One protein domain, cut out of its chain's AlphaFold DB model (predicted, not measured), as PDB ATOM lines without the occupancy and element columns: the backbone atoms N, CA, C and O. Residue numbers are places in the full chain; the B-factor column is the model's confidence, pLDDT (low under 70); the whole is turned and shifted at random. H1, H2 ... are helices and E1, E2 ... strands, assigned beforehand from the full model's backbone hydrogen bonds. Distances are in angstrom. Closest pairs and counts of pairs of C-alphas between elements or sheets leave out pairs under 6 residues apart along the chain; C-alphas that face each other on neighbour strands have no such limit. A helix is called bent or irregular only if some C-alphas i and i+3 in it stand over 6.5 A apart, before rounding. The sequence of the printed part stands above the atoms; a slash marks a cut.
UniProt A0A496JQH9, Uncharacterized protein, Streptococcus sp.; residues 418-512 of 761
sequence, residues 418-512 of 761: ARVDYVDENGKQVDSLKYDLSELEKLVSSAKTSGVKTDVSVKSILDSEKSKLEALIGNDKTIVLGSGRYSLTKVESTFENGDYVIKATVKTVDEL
ATOM      1  N   ALA A 418     180.397 184.079 161.103       83.75
ATOM      2  CA  ALA A 418     181.119 185.038 161.924       83.75
ATOM      3  C   ALA A 418     181.015 186.437 161.320       83.75
ATOM      4  O   ALA A 418     181.203 186.612 160.114       83.75
ATOM      5  N   ARG A 419     180.717 187.441 162.148       85.44
ATOM      6  CA  ARG A 419     180.655 188.844 161.712       85.44
ATOM      7  C   ARG A 419     180.930 189.834 162.841       85.44
ATOM      8  O   ARG A 419     180.737 189.513 164.013       85.44
ATOM      9  N   VAL A 420     181.318 191.050 162.473       87.94
ATOM     10  CA  VAL A 420     181.365 192.218 163.358       87.94
ATOM     11  C   VAL A 420     180.208 193.140 163.005       87.94
ATOM     12  O   VAL A 420     180.132 193.602 161.873       87.94
ATOM     13  N   ASP A 421     179.339 193.429 163.968       85.44
ATOM     14  CA  ASP A 421     178.272 194.418 163.840       85.44
ATOM     15  C   ASP A 421     178.693 195.706 164.562       85.44
ATOM     16  O   ASP A 421     178.861 195.732 165.786       85.44
ATOM     17  N   TYR A 422     178.855 196.787 163.798       87.12
ATOM     18  CA  TYR A 422     179.092 198.120 164.339       87.12
ATOM     19  C   TYR A 422     177.747 198.779 164.626       87.12
ATOM     20  O   TYR A 422     176.905 198.889 163.734       87.12
ATOM     21  N   VAL A 423     177.530 199.212 165.865       85.69
ATOM     22  CA  VAL A 423     176.271 199.828 166.307       85.69
ATOM     23  C   VAL A 423     176.520 201.189 166.936       85.69
ATOM     24  O   VAL A 423     177.561 201.400 167.551       85.69
ATOM     25  N   ASP A 424     175.577 202.112 166.806       83.75
ATOM     26  CA  ASP A 424     175.653 203.405 167.490       83.75
ATOM     27  C   ASP A 424     175.324 203.290 168.994       83.75
ATOM     28  O   ASP A 424     174.984 202.216 169.505       83.75
ATOM     29  N   GLU A 425     175.421 204.410 169.721       79.62
ATOM     30  CA  GLU A 425     175.101 204.502 171.157       79.62
ATOM     31  C   GLU A 425     173.640 204.099 171.476       79.62
ATOM     32  O   GLU A 425     173.328 203.765 172.618       79.62
ATOM     33  N   ASN A 426     172.751 204.064 170.474       77.75
ATOM     34  CA  ASN A 426     171.345 203.669 170.581       77.75
ATOM     35  C   ASN A 426     171.094 202.207 170.164       77.75
ATOM     36  O   ASN A 426     169.955 201.738 170.214       77.75
ATOM     37  N   GLY A 427     172.140 201.474 169.771       69.88
ATOM     38  CA  GLY A 427     172.065 200.075 169.356       69.88
ATOM     39  C   GLY A 427     171.594 199.859 167.915       69.88
ATOM     40  O   GLY A 427     171.330 198.712 167.544       69.88
ATOM     41  N   LYS A 428     171.498 200.915 167.098       79.88
ATOM     42  CA  LYS A 428     171.159 200.822 165.674       79.88
ATOM     43  C   LYS A 428     172.406 200.453 164.867       79.88
ATOM     44  O   LYS A 428     173.494 200.965 165.115       79.88
ATOM     45  N   GLN A 429     172.244 199.555 163.898       79.75
ATOM     46  CA  GLN A 429     173.337 199.084 163.049       79.75
ATOM     47  C   GLN A 429     173.860 200.204 162.137       79.75
ATOM     48  O   GLN A 429     173.085 200.843 161.423       79.75
ATOM     49  N   VAL A 430     175.173 200.422 162.184       81.00
ATOM     50  CA  VAL A 430     175.930 201.390 161.379       81.00
ATOM     51  C   VAL A 430     176.592 200.683 160.196       81.00
ATOM     52  O   VAL A 430     176.482 201.156 159.070       81.00
ATOM     53  N   ASP A 431     177.240 199.539 160.441       81.25
ATOM     54  CA  ASP A 431     177.904 198.725 159.414       81.25
ATOM     55  C   ASP A 431     178.057 197.265 159.895       81.25
ATOM     56  O   ASP A 431     177.911 196.986 161.091       81.25
ATOM     57  N   SER A 432     178.344 196.324 158.992       84.06
ATOM     58  CA  SER A 432     178.589 194.916 159.334       84.06
ATOM     59  C   SER A 432     179.639 194.280 158.435       84.06
ATOM     60  O   SER A 432     179.517 194.292 157.210       84.06
ATOM     61  N   LEU A 433     180.646 193.659 159.046       83.00
ATOM     62  CA  LEU A 433     181.698 192.935 158.343       83.00
ATOM     63  C   LEU A 433     181.549 191.436 158.585       83.00
ATOM     64  O   LEU A 433     181.731 190.970 159.706       83.00
ATOM     65  N   LYS A 434     181.251 190.668 157.537       84.62
ATOM     66  CA  LYS A 434     181.206 189.200 157.603       84.62
ATOM     67  C   LYS A 434     182.587 188.612 157.322       84.62
ATOM     68  O   LYS A 434     183.258 189.049 156.391       84.62
ATOM     69  N   TYR A 435     182.981 187.607 158.093       80.94
ATOM     70  CA  TYR A 435     184.200 186.841 157.849       80.94
ATOM     71  C   TYR A 435     183.921 185.658 156.918       80.94
ATOM     72  O   TYR A 435     182.863 185.034 157.008       80.94
ATOM     73  N   ASP A 436     184.883 185.324 156.056       80.31
ATOM     74  CA  ASP A 436     184.854 184.088 155.272       80.31
ATOM     75  C   ASP A 436     185.400 182.929 156.115       80.31
ATOM     76  O   ASP A 436     186.583 182.868 156.463       80.31
ATOM     77  N   LEU A 437     184.518 181.992 156.456       78.69
ATOM     78  CA  LEU A 437     184.868 180.843 157.280       78.69
ATOM     79  C   LEU A 437     185.827 179.891 156.564       78.69
ATOM     80  O   LEU A 437     186.682 179.310 157.223       78.69
ATOM     81  N   SER A 438     185.754 179.780 155.233       75.81
ATOM     82  CA  SER A 438     186.660 178.910 154.474       75.81
ATOM     83  C   SER A 438     188.104 179.410 154.543       75.81
ATOM     84  O   SER A 438     189.042 178.610 154.554       75.81
ATOM     85  N   GLU A 439     188.312 180.727 154.613       77.31
ATOM     86  CA  GLU A 439     189.643 181.309 154.807       77.31
ATOM     87  C   GLU A 439     190.142 181.137 156.244       77.31
ATOM     88  O   GLU A 439     191.306 180.784 156.449       77.31
ATOM     89  N   LEU A 440     189.266 181.306 157.239       78.31
ATOM     90  CA  LEU A 440     189.604 181.074 158.645       78.31
ATOM     91  C   LEU A 440     189.931 179.600 158.923       78.31
ATOM     92  O   LEU A 440     190.904 179.313 159.617       78.31
ATOM     93  N   GLU A 441     189.188 178.656 158.346       77.31
ATOM     94  CA  GLU A 441     189.451 177.216 158.455       77.31
ATOM     95  C   GLU A 441     190.750 176.807 157.758       77.31
ATOM     96  O   GLU A 441     191.495 175.976 158.287       77.31
ATOM     97  N   LYS A 442     191.083 177.423 156.615       76.31
ATOM     98  CA  LYS A 442     192.409 177.279 155.992       76.31
ATOM     99  C   LYS A 442     193.506 177.824 156.899       76.31
ATOM    100  O   LYS A 442     194.547 177.180 157.014       76.31
ATOM    101  N   LEU A 443     193.279 178.951 157.577       72.94
ATOM    102  CA  LEU A 443     194.230 179.520 158.534       72.94
ATOM    103  C   LEU A 443     194.444 178.578 159.728       72.94
ATOM    104  O   LEU A 443     195.584 178.284 160.079       72.94
ATOM    105  N   VAL A 444     193.365 178.025 160.292       75.12
ATOM    106  CA  VAL A 444     193.409 177.023 161.372       75.12
ATOM    107  C   VAL A 444     194.119 175.753 160.916       75.12
ATOM    108  O   VAL A 444     194.977 175.236 161.628       75.12
ATOM    109  N   SER A 445     193.809 175.263 159.715       73.94
ATOM    110  CA  SER A 445     194.458 174.084 159.137       73.94
ATOM    111  C   SER A 445     195.949 174.337 158.919       73.94
ATOM    112  O   SER A 445     196.771 173.517 159.317       73.94
ATOM    113  N   SER A 446     196.311 175.511 158.392       69.12
ATOM    114  CA  SER A 446     197.704 175.921 158.205       69.12
ATOM    115  C   SER A 446     198.456 176.016 159.537       69.12
ATOM    116  O   SER A 446     199.573 175.506 159.638       69.12
ATOM    117  N   ALA A 447     197.820 176.554 160.584       61.66
ATOM    118  CA  ALA A 447     198.368 176.649 161.936       61.66
ATOM    119  C   ALA A 447     198.572 175.262 162.574       61.66
ATOM    120  O   ALA A 447     199.631 174.988 163.139       61.66
ATOM    121  N   LYS A 448     197.611 174.343 162.397       65.25
ATOM    122  CA  LYS A 448     197.715 172.947 162.860       65.25
ATOM    123  C   LYS A 448     198.814 172.172 162.129       65.25
ATOM    124  O   LYS A 448     199.528 171.400 162.760       65.25
ATOM    125  N   THR A 449     199.010 172.413 160.829       55.22
ATOM    126  CA  THR A 449     200.107 171.799 160.055       55.22
ATOM    127  C   THR A 449     201.490 172.395 160.330       55.22
ATOM    128  O   THR A 449     202.488 171.785 159.961       55.22
ATOM    129  N   SER A 450     201.575 173.564 160.975       53.44
ATOM    130  CA  SER A 450     202.845 174.242 161.286       53.44
ATOM    131  C   SER A 450     203.330 174.029 162.728       53.44
ATOM    132  O   SER A 450     204.311 174.642 163.140       53.44
ATOM    133  N   GLY A 451     202.693 173.125 163.487       54.25
ATOM    134  CA  GLY A 451     203.187 172.637 164.783       54.25
ATOM    135  C   GLY A 451     203.103 173.636 165.944       54.25
ATOM    136  O   GLY A 451     203.591 173.348 167.036       54.25
ATOM    137  N   VAL A 452     202.476 174.801 165.755       50.62
ATOM    138  CA  VAL A 452     202.361 175.839 166.789       50.62
ATOM    139  C   VAL A 452     200.965 175.791 167.413       50.62
ATOM    140  O   VAL A 452     200.032 176.420 166.929       50.62
ATOM    141  N   LYS A 453     200.873 175.070 168.538       50.34
ATOM    142  CA  LYS A 453     199.714 174.915 169.443       50.34
ATOM    143  C   LYS A 453     198.523 174.130 168.869       50.34
ATOM    144  O   LYS A 453     197.865 174.538 167.918       50.34
ATOM    145  N   THR A 454     198.181 173.034 169.542       52.50
ATOM    146  CA  THR A 454     197.029 172.164 169.239       52.50
ATOM    147  C   THR A 454     195.666 172.812 169.506       52.50
ATOM    148  O   THR A 454     194.649 172.273 169.076       52.50
ATOM    149  N   ASP A 455     195.643 173.989 170.142       57.00
ATOM    150  CA  ASP A 455     194.421 174.615 170.665       57.00
ATOM    151  C   ASP A 455     193.878 175.753 169.774       57.00
ATOM    152  O   ASP A 455     192.951 176.467 170.162       57.00
ATOM    153  N   VAL A 456     194.435 175.950 168.569       66.69
ATOM    154  CA  VAL A 456     193.939 176.960 167.616       66.69
ATOM    155  C   VAL A 456     192.659 176.456 166.939       66.69
ATOM    156  O   VAL A 456     192.664 175.491 166.172       66.69
ATOM    157  N   SER A 457     191.551 177.139 167.217       79.44
ATOM    158  CA  SER A 457     190.230 176.955 166.600       79.44
ATOM    159  C   SER A 457     189.760 178.243 165.913       79.44
ATOM    160  O   SER A 457     190.257 179.329 166.225       79.44
ATOM    161  N   VAL A 458     188.770 178.151 165.014       78.81
ATOM    162  CA  VAL A 458     188.145 179.334 164.380       78.81
ATOM    163  C   VAL A 458     187.649 180.310 165.453       78.81
ATOM    164  O   VAL A 458     187.891 181.512 165.366       78.81
ATOM    165  N   LYS A 459     187.070 179.777 166.535       81.50
ATOM    166  CA  LYS A 459     186.642 180.549 167.702       81.50
ATOM    167  C   LYS A 459     187.796 181.312 168.368       81.50
ATOM    168  O   LYS A 459     187.651 182.497 168.638       81.50
ATOM    169  N   SER A 460     188.962 180.688 168.561       79.81
ATOM    170  CA  SER A 460     190.128 181.355 169.172       79.81
ATOM    171  C   SER A 460     190.695 182.513 168.331       79.81
ATOM    172  O   SER A 460     191.201 183.490 168.883       79.81
ATOM    173  N   ILE A 461     190.576 182.440 166.998       81.81
ATOM    174  CA  ILE A 461     190.979 183.526 166.090       81.81
ATOM    175  C   ILE A 461     190.013 184.710 166.228       81.81
ATOM    176  O   ILE A 461     190.452 185.856 166.317       81.81
ATOM    177  N   LEU A 462     188.710 184.432 166.306       84.12
ATOM    178  CA  LEU A 462     187.672 185.448 166.493       84.12
ATOM    179  C   LEU A 462     187.736 186.092 167.887       84.12
ATOM    180  O   LEU A 462     187.601 187.310 168.005       84.12
ATOM    181  N   ASP A 463     188.038 185.308 168.926       81.56
ATOM    182  CA  ASP A 463     188.300 185.810 170.280       81.56
ATOM    183  C   ASP A 463     189.517 186.769 170.284       81.56
ATOM    184  O   ASP A 463     189.483 187.822 170.921       81.56
ATOM    185  N   SER A 464     190.573 186.471 169.513       81.56
ATOM    186  CA  SER A 464     191.725 187.375 169.358       81.56
ATOM    187  C   SER A 464     191.369 188.667 168.617       81.56
ATOM    188  O   SER A 464     191.863 189.737 168.978       81.56
ATOM    189  N   GLU A 465     190.512 188.591 167.601       81.19
ATOM    190  CA  GLU A 465     190.063 189.756 166.840       81.19
ATOM    191  C   GLU A 465     189.199 190.699 167.689       81.19
ATOM    192  O   GLU A 465     189.403 191.915 167.671       81.19
ATOM    193  N   LYS A 466     188.331 190.143 168.543       85.19
ATOM    194  CA  LYS A 466     187.626 190.902 169.586       85.19
ATOM    195  C   LYS A 466     188.606 191.660 170.485       85.19
ATOM    196  O   LYS A 466     188.436 192.862 170.680       85.19
ATOM    197  N   SER A 467     189.657 191.001 170.983       83.00
ATOM    198  CA  SER A 467     190.658 191.654 171.842       83.00
ATOM    199  C   SER A 467     191.425 192.777 171.133       83.00
ATOM    200  O   SER A 467     191.776 193.774 171.768       83.00
ATOM    201  N   LYS A 468     191.664 192.675 169.817       81.62
ATOM    202  CA  LYS A 468     192.262 193.778 169.041       81.62
ATOM    203  C   LYS A 468     191.330 194.985 168.954       81.62
ATOM    204  O   LYS A 468     191.802 196.115 169.058       81.62
ATOM    205  N   LEU A 469     190.029 194.754 168.773       80.56
ATOM    206  CA  LEU A 469     189.026 195.819 168.754       80.56
ATOM    207  C   LEU A 469     188.875 196.472 170.135       80.56
ATOM    208  O   LEU A 469     188.834 197.695 170.227       80.56
ATOM    209  N   GLU A 470     188.891 195.691 171.216       82.00
ATOM    210  CA  GLU A 470     188.912 196.217 172.590       82.00
ATOM    211  C   GLU A 470     190.135 197.108 172.851       82.00
ATOM    212  O   GLU A 470     190.005 198.178 173.441       82.00
ATOM    213  N   ALA A 471     191.312 196.735 172.336       78.88
ATOM    214  CA  ALA A 471     192.535 197.531 172.463       78.88
ATOM    215  C   ALA A 471     192.497 198.876 171.705       78.88
ATOM    216  O   ALA A 471     193.401 199.699 171.862       78.88
ATOM    217  N   LEU A 472     191.486 199.124 170.866       77.62
ATOM    218  CA  LEU A 472     191.292 200.404 170.178       77.62
ATOM    219  C   LEU A 472     190.425 201.389 170.979       77.62
ATOM    220  O   LEU A 472     190.406 202.575 170.640       77.62
ATOM    221  N   ILE A 473     189.757 200.943 172.048       79.62
ATOM    222  CA  ILE A 473     188.938 201.798 172.916       79.62
ATOM    223  C   ILE A 473     189.853 202.784 173.670       79.62
ATOM    224  O   ILE A 473     190.812 202.382 174.323       79.62
ATOM    225  N   GLY A 474     189.567 204.090 173.578       64.00
ATOM    226  CA  GLY A 474     190.255 205.139 174.352       64.00
ATOM    227  C   GLY A 474     191.630 205.608 173.839       64.00
ATOM    228  O   GLY A 474     192.252 206.440 174.489       64.00
ATOM    229  N   ASN A 475     192.103 205.125 172.684       63.56
ATOM    230  CA  ASN A 475     193.458 205.395 172.167       63.56
ATOM    231  C   ASN A 475     193.561 206.547 171.133       63.56
ATOM    232  O   ASN A 475     194.489 206.546 170.324       63.56
ATOM    233  N   ASP A 476     192.601 207.484 171.085       63.03
ATOM    234  CA  ASP A 476     192.454 208.536 170.043       63.03
ATOM    235  C   ASP A 476     192.450 208.015 168.585       63.03
ATOM    236  O   ASP A 476     192.540 208.772 167.614       63.03
ATOM    237  N   LYS A 477     192.326 206.696 168.406       72.56
ATOM    238  CA  LYS A 477     192.271 206.031 167.106       72.56
ATOM    239  C   LYS A 477     190.831 206.004 166.609       72.56
ATOM    240  O   LYS A 477     189.913 205.656 167.348       72.56
ATOM    241  N   THR A 478     190.652 206.346 165.338       78.06
ATOM    242  CA  THR A 478     189.356 206.281 164.656       78.06
ATOM    243  C   THR A 478     189.348 205.138 163.653       78.06
ATOM    244  O   THR A 478     190.350 204.883 162.983       78.06
ATOM    245  N   ILE A 479     188.218 204.445 163.558       78.25
ATOM    246  CA  ILE A 479     187.931 203.484 162.495       78.25
ATOM    247  C   ILE A 479     187.122 204.181 161.400       78.25
ATOM    248  O   ILE A 479     186.324 205.078 161.678       78.25
ATOM    249  N   VAL A 480     187.356 203.799 160.148       77.50
ATOM    250  CA  VAL A 480     186.610 204.315 158.996       77.50
ATOM    251  C   VAL A 480     185.638 203.228 158.561       77.50
ATOM    252  O   VAL A 480     186.073 202.140 158.193       77.50
ATOM    253  N   LEU A 481     184.344 203.524 158.637       79.75
ATOM    254  CA  LEU A 481     183.257 202.661 158.173       79.75
ATOM    255  C   LEU A 481     182.581 203.319 156.966       79.75
ATOM    256  O   LEU A 481     182.828 204.499 156.693       79.75
ATOM    257  N   GLY A 482     181.717 202.593 156.251       65.50
ATOM    258  CA  GLY A 482     181.090 203.098 155.018       65.50
ATOM    259  C   GLY A 482     180.347 204.437 155.172       65.50
ATOM    260  O   GLY A 482     180.189 205.178 154.205       65.50
ATOM    261  N   SER A 483     179.930 204.778 156.392       63.97
ATOM    262  CA  SER A 483     179.175 205.985 156.739       63.97
ATOM    263  C   SER A 483     179.998 207.121 157.377       63.97
ATOM    264  O   SER A 483     179.439 208.186 157.644       63.97
ATOM    265  N   GLY A 484     181.305 206.951 157.620       76.06
ATOM    266  CA  GLY A 484     182.148 208.006 158.204       76.06
ATOM    267  C   GLY A 484     183.267 207.517 159.128       76.06
ATOM    268  O   GLY A 484     183.661 206.350 159.111       76.06
ATOM    269  N   ARG A 485     183.813 208.438 159.935       82.38
ATOM    270  CA  ARG A 485     184.870 208.137 160.919       82.38
ATOM    271  C   ARG A 485     184.260 207.999 162.306       82.38
ATOM    272  O   ARG A 485     183.509 208.872 162.737       82.38
ATOM    273  N   TYR A 486     184.639 206.948 163.023       83.00
ATOM    274  CA  TYR A 486     184.073 206.621 164.327       83.00
ATOM    275  C   TYR A 486     185.148 206.277 165.360       83.00
ATOM    276  O   TYR A 486     186.210 205.764 165.011       83.00
ATOM    277  N   SER A 487     184.869 206.519 166.637       84.94
ATOM    278  CA  SER A 487     185.659 206.023 167.766       84.94
ATOM    279  C   SER A 487     184.952 204.842 168.436       84.94
ATOM    280  O   SER A 487     183.725 204.812 168.539       84.94
ATOM    281  N   LEU A 488     185.726 203.843 168.869       84.94
ATOM    282  CA  LEU A 488     185.198 202.664 169.557       84.94
ATOM    283  C   LEU A 488     184.994 202.965 171.042       84.94
ATOM    284  O   LEU A 488     185.901 203.466 171.706       84.94
ATOM    285  N   THR A 489     183.812 202.637 171.559       82.62
ATOM    286  CA  THR A 489     183.438 202.906 172.958       82.62
ATOM    287  C   THR A 489     183.231 201.631 173.767       82.62
ATOM    288  O   THR A 489     183.551 201.603 174.953       82.62
ATOM    289  N   LYS A 490     182.740 200.561 173.133       86.69
ATOM    290  CA  LYS A 490     182.491 199.266 173.772       86.69
ATOM    291  C   LYS A 490     182.602 198.147 172.743       86.69
ATOM    292  O   LYS A 490     182.204 198.340 171.598       86.69
ATOM    293  N   VAL A 491     183.118 196.987 173.136       86.94
ATOM    294  CA  VAL A 491     183.152 195.784 172.291       86.94
ATOM    295  C   VAL A 491     182.704 194.594 173.126       86.94
ATOM    296  O   VAL A 491     183.213 194.367 174.219       86.94
ATOM    297  N   GLU A 492     181.739 193.839 172.620       85.19
ATOM    298  CA  GLU A 492     181.204 192.626 173.242       85.19
ATOM    299  C   GLU A 492     181.143 191.509 172.195       85.19
ATOM    300  O   GLU A 492     181.154 191.782 170.996       85.19
ATOM    301  N   SER A 493     181.095 190.247 172.619       85.88
ATOM    302  CA  SER A 493     180.819 189.139 171.702       85.88
ATOM    303  C   SER A 493     179.753 188.212 172.257       85.88
ATOM    304  O   SER A 493     179.635 188.025 173.468       85.88
ATOM    305  N   THR A 494     178.973 187.643 171.346       84.00
ATOM    306  CA  THR A 494     177.966 186.622 171.627       84.00
ATOM    307  C   THR A 494     178.222 185.435 170.716       84.00
ATOM    308  O   THR A 494     178.485 185.615 169.525       84.00
ATOM    309  N   PHE A 495     178.136 184.231 171.270       83.44
ATOM    310  CA  PHE A 495     178.220 182.994 170.511       83.44
ATOM    311  C   PHE A 495     177.012 182.126 170.850       83.44
ATOM    312  O   PHE A 495     176.937 181.559 171.938       83.44
ATOM    313  N   GLU A 496     176.053 182.065 169.929       74.38
ATOM    314  CA  GLU A 496     174.812 181.303 170.088       74.38
ATOM    315  C   GLU A 496     174.538 180.504 168.811       74.38
ATOM    316  O   GLU A 496     174.663 181.017 167.701       74.38
ATOM    317  N   ASN A 497     174.183 179.225 168.954       70.19
ATOM    318  CA  ASN A 497     173.810 178.321 167.855       70.19
ATOM    319  C   ASN A 497     174.818 178.225 166.680       70.19
ATOM    320  O   ASN A 497     174.439 177.838 165.570       70.19
ATOM    321  N   GLY A 498     176.101 178.517 166.921       72.44
ATOM    322  CA  GLY A 498     177.158 178.517 165.903       72.44
ATOM    323  C   GLY A 498     177.407 179.877 165.239       72.44
ATOM    324  O   GLY A 498     178.329 179.984 164.438       72.44
ATOM    325  N   ASP A 499     176.651 180.924 165.570       79.25
ATOM    326  CA  ASP A 499     176.891 182.284 165.079       79.25
ATOM    327  C   ASP A 499     177.766 183.064 166.065       79.25
ATOM    328  O   ASP A 499     177.362 183.339 167.195       79.25
ATOM    329  N   TYR A 500     178.969 183.447 165.625       86.00
ATOM    330  CA  TYR A 500     179.891 184.267 166.407       86.00
ATOM    331  C   TYR A 500     179.784 185.737 165.981       86.00
ATOM    332  O   TYR A 500     180.215 186.119 164.890       86.00
ATOM    333  N   VAL A 501     179.220 186.582 166.843       86.50
ATOM    334  CA  VAL A 501     178.982 188.000 166.542       86.50
ATOM    335  C   VAL A 501     179.773 188.874 167.499       86.50
ATOM    336  O   VAL A 501     179.595 188.789 168.713       86.50
ATOM    337  N   ILE A 502     180.628 189.738 166.953       89.50
ATOM    338  CA  ILE A 502     181.297 190.797 167.714       89.50
ATOM    339  C   ILE A 502     180.470 192.069 167.554       89.50
ATOM    340  O   ILE A 502     180.307 192.563 166.443       89.50
ATOM    341  N   LYS A 503     179.955 192.618 168.650       87.94
ATOM    342  CA  LYS A 503     179.210 193.876 168.656       87.94
ATOM    343  C   LYS A 503     180.127 195.001 169.119       87.94
ATOM    344  O   LYS A 503     180.541 195.019 170.276       87.94
ATOM    345  N   ALA A 504     180.446 195.928 168.223       87.75
ATOM    346  CA  ALA A 504     181.283 197.085 168.521       87.75
ATOM    347  C   ALA A 504     180.426 198.358 168.545       87.75
ATOM    348  O   ALA A 504     179.874 198.763 167.525       87.75
ATOM    349  N   THR A 505     180.307 198.998 169.707       86.38
ATOM    350  CA  THR A 505     179.610 200.278 169.856       86.38
ATOM    351  C   THR A 505     180.527 201.421 169.443       86.38
ATOM    352  O   THR A 505     181.638 201.573 169.967       86.38
ATOM    353  N   VAL A 506     180.054 202.241 168.512       85.19
ATOM    354  CA  VAL A 506     180.827 203.297 167.864       85.19
ATOM    355  C   VAL A 506     180.189 204.666 168.077       85.19
ATOM    356  O   VAL A 506     178.967 204.798 168.112       85.19
ATOM    357  N   LYS A 507     181.023 205.700 168.196       84.38
ATOM    358  CA  LYS A 507     180.600 207.100 168.295       84.38
ATOM    359  C   LYS A 507     181.135 207.886 167.106       84.38
ATOM    360  O   LYS A 507     182.322 207.805 166.798       84.38
ATOM    361  N   THR A 508     180.271 208.628 166.423       79.00
ATOM    362  CA  THR A 508     180.652 209.404 165.237       79.00
ATOM    363  C   THR A 508     181.643 210.508 165.600       79.00
ATOM    364  O   THR A 508     181.424 211.261 166.548       79.00
ATOM    365  N   VAL A 509     182.729 210.600 164.835       75.31
ATOM    366  CA  VAL A 509     183.747 211.655 164.947       75.31
ATOM    367  C   VAL A 509     183.600 212.669 163.812       75.31
ATOM    368  O   VAL A 509     183.789 213.857 164.047       75.31
ATOM    369  N   ASP A 510     183.233 212.211 162.608       66.56
ATOM    370  CA  ASP A 510     182.965 213.060 161.439       66.56
ATOM    371  C   ASP A 510     181.996 212.335 160.476       66.56
ATOM    372  O   ASP A 510     182.240 211.178 160.113       66.56
ATOM    373  N   GLU A 511     180.894 212.981 160.076       49.59
ATOM    374  CA  GLU A 511     179.884 212.416 159.160       49.59
ATOM    375  C   GLU A 511     180.258 212.690 157.692       49.59
ATOM    376  O   GLU A 511     180.304 213.843 157.257       49.59
ATOM    377  N   LEU A 512     180.472 211.642 156.886       43.66
ATOM    378  CA  LEU A 512     180.550 211.780 155.427       43.66
ATOM    379  C   LEU A 512     179.130 211.761 154.846       43.66
ATOM    380  O   LEU A 512     178.440 210.743 154.888       43.66
TER     381      LEU A 512
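AT A GLANCE: This is residues 418 to 512 of the 761 residues of an uncharacterized protein of Streptococcus sp. (UniProt A0A496JQH9). A strongly twisted sheet of five strands is curled like part of a barrel, and helix H2 packs on one face of it, along the strands, while helix H1 is off the sheet and meets H2 at residues 458 to 461. H1 and the link after it make one far end of an elongated outline of 45 by 29 by 20 A; the bent strands E4 and E5, with E3, lie toward the other end. The 95 printed residues hold two named helices and five named strands, along the chain E1 E2 H1 H2 E3 E4 E5, in the mixed class. The sheet is mixed, in the order E2 E1 E5 E4 E3, and the whole is only just loose, close to compact, with a radius of gyration of the C-alphas of 15.0 A.

HOW THE PARTS SIT: In the sheet, E1, residues 418 to 423, and E5, residues 499 to 511, are parallel inner strands at 32 degrees; N 421 and O 502 are 2.8 A apart, within hydrogen-bond range. E2, residues 429 to 434, is an edge strand and forms a hairpin with E1, with N 420 and O 433 at 2.8 A. E4, residues 484 to 496, forms a hairpin with E5, with N 503 and O 492 at 2.8 A. E3, residues 478 to 481, is the other edge strand and forms a hairpin with E4, with N 479 and O 486 at 2.8 A. E3, E4 and E5 make a meander, each strand the antiparallel neighbour of the one before. E4 bends by 83 degrees at residue 487 and E5 by 73 degrees at residue 508. The closest C-alphas of E2 and E3, those of Asp 431 and Leu 481, are 6.8 A apart. H2, residues 458 to 470, is on the sheet at a height of 9.0 A, over E5 and along the strands, at 23 degrees to E5 on the local plane; their closest C-alphas, Lys 466 and Ile 502, are 6.6 A apart. H1, residues 437 to 449, is not on the sheet. It touches H2 with the C-alphas of Leu 440 and Val 458 closest, 6.2 A, about perpendicular at 74 degrees. In H1 and H2 every O i to N i+4 pair is within hydrogen-bond range.

IN THESE COORDINATES: E1 begins at C-alpha 418, (181.119, 185.038, 161.924), and E5 ends at C-alpha 511, (179.884, 212.416, 159.160). E5 is 30.9 A long and E4 30.1 A, E1 16.2 A, E2 13.8 A and E3 9.6 A. H2 is 18.8 A long from C-alpha 458 at (188.145, 179.334, 164.380), and H1 is 17.9 A.

THE WHOLE: The C-alphas of Gly 451 and Glu 511, the two farthest apart, are 46.4 A apart. The printed part has no cut, and no link is long. The mean pLDDT of the printed part is 76.6; residues under 70 are 427, 446 to 456, 474 to 476, 482 to 483 and 510 to 512.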